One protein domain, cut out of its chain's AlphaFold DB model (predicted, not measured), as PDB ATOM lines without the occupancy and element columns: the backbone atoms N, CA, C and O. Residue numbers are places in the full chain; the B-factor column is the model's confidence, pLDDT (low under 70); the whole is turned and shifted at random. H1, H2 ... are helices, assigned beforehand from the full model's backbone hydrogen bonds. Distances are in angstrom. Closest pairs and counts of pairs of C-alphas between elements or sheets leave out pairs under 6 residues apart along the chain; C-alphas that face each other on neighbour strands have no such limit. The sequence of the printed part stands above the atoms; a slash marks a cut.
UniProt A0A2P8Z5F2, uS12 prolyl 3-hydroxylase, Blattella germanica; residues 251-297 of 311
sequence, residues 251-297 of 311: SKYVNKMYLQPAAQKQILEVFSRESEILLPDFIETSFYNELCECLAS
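AT A GLANCE: This is residues 251 to 297 of the 311 residues of the protein "uS12 prolyl 3-hydroxylase" of Blattella germanica (UniProt A0A2P8Z5F2). Look for a loose, open chain with no packed core: H2 is at one end, H3 at the other, and short H1 and the outstretched link of residues 275 to 284 run between them. The 47 printed residues hold three named helices, H1, H2, H3 along the chain, and no named strand; the class is all helix. The whole is loose, with a radius of gyration of the C-alphas of 13.2 A, and spans 40 by 20 by 10 A.

HOW THE PARTS SIT: Start at H1, residues 256 to 259; it is close to but not clearly touching H2, residues 261 to 274, the closest C-alphas being Tyr 258 and Gln 264, 6.3 A apart. H3, residues 285 to 295, is apart from both. In H2 and H3 every O i to N i+4 pair is within hydrogen-bond range; H1 is too short for one.

IN THESE COORDINATES: Find C-alpha 256 at (-21.238, 34.559, 9.170), where H1 begins its 5.1 A. H2 runs 19.9 A; H3 runs 15.1 A to C-alpha 295 at (-38.379, 22.570, -1.781).

THE WHOLE: The C-alphas of Arg 273 and Ser 297, the two farthest apart, are 40.3 A apart. The printed part has no cut, no link is long, and no printed residue is under 70 in pLDDT.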
ATOM      1  N   SER A 251     -25.501  38.261   5.533       92.31
ATOM      2  CA  SER A 251     -25.522  37.505   6.794       92.31
ATOM      3  C   SER A 251     -26.864  36.859   7.158       92.31
ATOM      4  O   SER A 251     -26.927  36.188   8.182       92.31
ATOM      5  N   LYS A 252     -27.942  37.145   6.414       92.31
ATOM      6  CA  LYS A 252     -29.225  36.433   6.521       92.31
ATOM      7  C   LYS A 252     -29.212  35.103   5.765       92.31
ATOM      8  O   LYS A 252     -29.977  34.221   6.111       92.31
ATOM      9  N   TYR A 253     -28.378  34.993   4.735       93.62
ATOM     10  CA  TYR A 253     -28.395  33.878   3.787       93.62
ATOM     11  C   TYR A 253     -27.123  33.039   3.856       93.62
ATOM     12  O   TYR A 253     -27.173  31.833   3.651       93.62
ATOM     13  N   VAL A 254     -25.986  33.669   4.155       95.94
ATOM     14  CA  VAL A 254     -24.667  33.034   4.205       95.94
ATOM     15  C   VAL A 254     -24.172  32.983   5.644       95.94
ATOM     16  O   VAL A 254     -24.299  33.954   6.401       95.94
ATOM     17  N   ASN A 255     -23.556  31.862   6.008       96.50
ATOM     18  CA  ASN A 255     -22.937  31.665   7.305       96.50
ATOM     19  C   ASN A 255     -21.881  32.746   7.589       96.50
ATOM     20  O   ASN A 255     -20.960  33.008   6.810       96.50
ATOM     21  N   LYS A 256     -22.020  33.386   8.754       95.88
ATOM     22  CA  LYS A 256     -21.238  34.559   9.170       95.88
ATOM     23  C   LYS A 256     -19.738  34.288   9.266       95.88
ATOM     24  O   LYS A 256     -18.965  35.247   9.198       95.88
ATOM     25  N   MET A 257     -19.320  33.027   9.404       96.56
ATOM     26  CA  MET A 257     -17.900  32.665   9.375       96.56
ATOM     27  C   MET A 257     -17.250  33.026   8.033       96.56
ATOM     28  O   MET A 257     -16.142  33.553   8.017       96.56
ATOM     29  N   TYR A 258     -17.967  32.851   6.917       96.94
ATOM     30  CA  TYR A 258     -17.471  33.139   5.567       96.94
ATOM     31  C   TYR A 258     -17.486  34.632   5.222       96.94
ATOM     32  O   TYR A 258     -16.921  35.063   4.217       96.94
ATOM     33  N   LEU A 259     -18.090  35.447   6.086       95.31
ATOM     34  CA  LEU A 259     -18.056  36.903   5.991       95.31
ATOM     35  C   LEU A 259     -16.848  37.505   6.723       95.31
ATOM     36  O   LEU A 259     -16.629  38.712   6.645       95.31
ATOM     37  N   GLN A 260     -16.067  36.689   7.440       97.12
ATOM     38  CA  GLN A 260     -14.871  37.154   8.135       97.12
ATOM     39  C   GLN A 260     -13.702  37.320   7.149       97.12
ATOM     40  O   GLN A 260     -13.403  36.377   6.412       97.12
ATOM     41  N   PRO A 261     -12.961  38.448   7.177       97.81
ATOM     42  CA  PRO A 261     -11.829  38.676   6.270       97.81
ATOM     43  C   PRO A 261     -10.762  37.575   6.319       97.81
ATOM     44  O   PRO A 261     -10.182  37.218   5.297       97.81
ATOM     45  N   ALA A 262     -10.523  36.999   7.503       97.56
ATOM     46  CA  ALA A 262      -9.579  35.898   7.670       97.56
ATOM     47  C   ALA A 262     -10.022  34.633   6.915       97.56
ATOM     48  O   ALA A 262      -9.207  34.020   6.227       97.56
ATOM     49  N   ALA A 263     -11.311  34.282   6.990       97.00
ATOM     50  CA  ALA A 263     -11.867  33.143   6.267       97.00
ATOM     51  C   ALA A 263     -11.826  33.381   4.752       97.00
ATOM     52  O   ALA A 263     -11.405  32.507   4.006       97.00
ATOM     53  N   GLN A 264     -12.176  34.586   4.293       97.75
ATOM     54  CA  GLN A 264     -12.118  34.944   2.869       97.75
ATOM     55  C   GLN A 264     -10.699  34.859   2.303       97.75
ATOM     56  O   GLN A 264     -10.505  34.351   1.201       97.75
ATOM     57  N   LYS A 265      -9.696  35.304   3.070       97.94
ATOM     58  CA  LYS A 265      -8.288  35.179   2.679       97.94
ATOM     59  C   LYS A 265      -7.876  33.711   2.532       97.94
ATOM     60  O   LYS A 265      -7.274  33.355   1.526       97.94
ATOM     61  N   GLN A 266      -8.239  32.865   3.495       97.19
ATOM     62  CA  GLN A 266      -7.951  31.428   3.434       97.19
ATOM     63  C   GLN A 266      -8.653  30.752   2.250       97.19
ATOM     64  O   GLN A 266      -8.031  29.968   1.538       97.19
ATOM     65  N   ILE A 267      -9.920  31.095   1.999       97.94
ATOM     66  CA  ILE A 267     -10.679  30.616   0.836       97.94
ATOM     67  C   ILE A 267      -9.962  30.987  -0.460       97.94
ATOM     68  O   ILE A 267      -9.780  30.129  -1.319       97.94
ATOM     69  N   LEU A 268      -9.520  32.241  -0.590       97.88
ATOM     70  CA  LEU A 268      -8.812  32.711  -1.777       97.88
ATOM     71  C   LEU A 268      -7.490  31.965  -1.982       97.88
ATOM     72  O   LEU A 268      -7.179  31.589  -3.107       97.88
ATOM     73  N   GLU A 269      -6.723  31.738  -0.917       97.75
ATOM     74  CA  GLU A 269      -5.456  31.003  -0.980       97.75
ATOM     75  C   GLU A 269      -5.658  29.547  -1.421       97.75
ATOM     76  O   GLU A 269      -4.924  29.063  -2.283       97.75
ATOM     77  N   VAL A 270      -6.665  28.860  -0.871       97.69
ATOM     78  CA  VAL A 270      -6.997  27.478  -1.253       97.69
ATOM     79  C   VAL A 270      -7.496  27.428  -2.692       97.69
ATOM     80  O   VAL A 270      -6.935  26.696  -3.502       97.69
ATOM     81  N   PHE A 271      -8.487  28.248  -3.043       98.12
ATOM     82  CA  PHE A 271      -9.073  28.236  -4.381       98.12
ATOM     83  C   PHE A 271      -8.055  28.629  -5.458       98.12
ATOM     84  O   PHE A 271      -8.044  28.045  -6.535       98.12
ATOM     85  N   SER A 272      -7.146  29.567  -5.171       97.56
ATOM     86  CA  SER A 272      -6.087  29.950  -6.117       97.56
ATOM     87  C   SER A 272      -5.083  28.824  -6.376       97.56
ATOM     88  O   SER A 272      -4.432  28.821  -7.418       97.56
ATOM     89  N   ARG A 273      -4.928  27.889  -5.430       97.31
ATOM     90  CA  ARG A 273      -4.014  26.750  -5.557       97.31
ATOM     91  C   ARG A 273      -4.688  25.538  -6.191       97.31
ATOM     92  O   ARG A 273      -4.102  24.928  -7.076       97.31
ATOM     93  N   GLU A 274      -5.899  25.211  -5.749       97.62
ATOM     94  CA  GLU A 274      -6.590  23.976  -6.141       97.62
ATOM     95  C   GLU A 274      -7.577  24.183  -7.302       97.62
ATOM     96  O   GLU A 274      -8.000  23.223  -7.936       97.62
ATOM     97  N   SER A 275      -7.959  25.432  -7.603       97.12
ATOM     98  CA  SER A 275      -9.065  25.779  -8.521       97.12
ATOM     99  C   SER A 275     -10.419  25.156  -8.141       97.12
ATOM    100  O   SER A 275     -11.350  25.146  -8.943       97.12
ATOM    101  N   GLU A 276     -10.543  24.675  -6.902       96.81
ATOM    102  CA  GLU A 276     -11.764  24.158  -6.296       96.81
ATOM    103  C   GLU A 276     -11.792  24.439  -4.786       96.81
ATOM    104  O   GLU A 276     -10.757  24.687  -4.162       96.81
ATOM    105  N   ILE A 277     -12.986  24.435  -4.190       96.94
ATOM    106  CA  ILE A 277     -13.166  24.469  -2.735       96.94
ATOM    107  C   ILE A 277     -14.564  23.966  -2.355       96.94
ATOM    108  O   ILE A 277     -15.541  24.247  -3.048       96.94
ATOM    109  N   LEU A 278     -14.671  23.274  -1.220       97.00
ATOM    110  CA  LEU A 278     -15.939  22.903  -0.591       97.00
ATOM    111  C   LEU A 278     -16.126  23.711   0.697       97.00
ATOM    112  O   LEU A 278     -15.301  23.630   1.607       97.00
ATOM    113  N   LEU A 279     -17.220  24.469   0.784       97.19
ATOM    114  CA  LEU A 279     -17.580  25.257   1.965       97.19
ATOM    115  C   LEU A 279     -18.761  24.589   2.687       97.19
ATOM    116  O   LEU A 279     -19.904  24.772   2.261       97.19
ATOM    117  N   PRO A 280     -18.528  23.797   3.750       96.50
ATOM    118  CA  PRO A 280     -19.616  23.195   4.521       96.50
ATOM    119  C   PRO A 280     -20.443  24.274   5.229       96.50
ATOM    120  O   PRO A 280     -19.932  25.354   5.527       96.50
ATOM    121  N   ASP A 281     -21.719  23.993   5.493       96.06
ATOM    122  CA  ASP A 281     -22.630  24.904   6.204       96.06
ATOM    123  C   ASP A 281     -22.624  26.334   5.635       96.06
ATOM    124  O   ASP A 281     -22.621  27.321   6.373       96.06
ATOM    125  N   PHE A 282     -22.539  26.455   4.303       97.06
ATOM    126  CA  PHE A 282     -22.432  27.746   3.621       97.06
ATOM    127  C   PHE A 282     -23.674  28.614   3.812       97.06
ATOM    128  O   PHE A 282     -23.560  29.824   4.020       97.06
ATOM    129  N   ILE A 283     -24.852  27.995   3.758       97.06
ATOM    130  CA  ILE A 283     -26.136  28.666   3.940       97.06
ATOM    131  C   ILE A 283     -26.412  28.815   5.440       97.06
ATOM    132  O   ILE A 283     -26.172  27.897   6.221       97.06
ATOM    133  N   GLU A 284     -26.898  29.984   5.853       96.75
ATOM    134  CA  GLU A 284     -27.316  30.231   7.235       96.75
ATOM    135  C   GLU A 284     -28.441  29.259   7.631       96.75
ATOM    136  O   GLU A 284     -29.378  29.050   6.864       96.75
ATOM    137  N   THR A 285     -28.345  28.640   8.812       96.06
ATOM    138  CA  THR A 285     -29.190  27.502   9.204       96.06
ATOM    139  C   THR A 285     -30.691  27.793   9.159       96.06
ATOM    140  O   THR A 285     -31.452  26.939   8.712       96.06
ATOM    141  N   SER A 286     -31.136  28.972   9.602       94.94
ATOM    142  CA  SER A 286     -32.560  29.329   9.562       94.94
ATOM    143  C   SER A 286     -33.063  29.438   8.123       94.94
ATOM    144  O   SER A 286     -34.080  28.838   7.788       94.94
ATOM    145  N   PHE A 287     -32.290  30.084   7.248       95.81
ATOM    146  CA  PHE A 287     -32.636  30.197   5.834       95.81
ATOM    147  C   PHE A 287     -32.548  28.855   5.096       95.81
ATOM    148  O   PHE A 287     -33.380  28.562   4.243       95.81
ATOM    149  N   TYR A 288     -31.576  28.007   5.437       96.44
ATOM    150  CA  TYR A 288     -31.477  26.646   4.906       96.44
ATOM    151  C   TYR A 288     -32.735  25.827   5.221       96.44
ATOM    152  O   TYR A 288     -33.282  25.185   4.328       96.44
ATOM    153  N   ASN A 289     -33.229  25.897   6.460       96.25
ATOM    154  CA  ASN A 289     -34.449  25.194   6.857       96.25
ATOM    155  C   ASN A 289     -35.675  25.703   6.084       96.25
ATOM    156  O   ASN A 289     -36.434  24.891   5.560       96.25
ATOM    157  N   GLU A 290     -35.825  27.024   5.931       95.50
ATOM    158  CA  GLU A 290     -36.893  27.620   5.112       95.50
ATOM    159  C   GLU A 290     -36.825  27.151   3.644       95.50
ATOM    160  O   GLU A 290     -37.848  26.822   3.039       95.50
ATOM    161  N   LEU A 291     -35.621  27.072   3.060       94.31
ATOM    162  CA  LEU A 291     -35.422  26.549   1.704       94.31
ATOM    163  C   LEU A 291     -35.822  25.075   1.596       94.31
ATOM    164  O   LEU A 291     -36.481  24.700   0.628       94.31
ATOM    165  N   CYS A 292     -35.441  24.243   2.566       95.44
ATOM    166  CA  CYS A 292     -35.811  22.831   2.592       95.44
ATOM    167  C   CYS A 292     -37.330  22.638   2.682       95.44
ATOM    168  O   CYS A 292     -37.874  21.823   1.939       95.44
ATOM    169  N   GLU A 293     -38.017  23.401   3.535       94.56
ATOM    170  CA  GLU A 293     -39.482  23.378   3.634       94.56
ATOM    171  C   GLU A 293     -40.143  23.790   2.312       94.56
ATOM    172  O   GLU A 293     -41.075  23.133   1.848       94.56
ATOM    173  N   CYS A 294     -39.623  24.835   1.663       94.06
ATOM    174  CA  CYS A 294     -40.106  25.285   0.361       94.06
ATOM    175  C   CYS A 294     -39.901  24.222  -0.732       94.06
ATOM    176  O   CYS A 294     -40.830  23.924  -1.479       94.06
ATOM    177  N   LEU A 295     -38.712  23.613  -0.802       94.44
ATOM    178  CA  LEU A 295     -38.379  22.570  -1.781       94.44
ATOM    179  C   LEU A 295     -39.180  21.278  -1.582       94.44
ATOM    180  O   LEU A 295     -39.434  20.570  -2.553       94.44
ATOM    181  N   ALA A 296     -39.587  20.981  -0.345       92.12
ATOM    182  CA  ALA A 296     -40.445  19.846  -0.019       92.12
ATOM    183  C   ALA A 296     -41.942  20.117  -0.264       92.12
ATOM    184  O   ALA A 296     -42.752  19.194  -0.176       92.12
ATOM    185  N   SER A 297     -42.326  21.364  -0.555       91.88
ATOM    186  CA  SER A 297     -43.719  21.739  -0.793       91.88
ATOM    187  C   SER A 297     -44.231  21.233  -2.144       91.88
ATOM    188  O   SER A 297     -43.596  21.416  -3.184       91.88
TER     189      SER A 297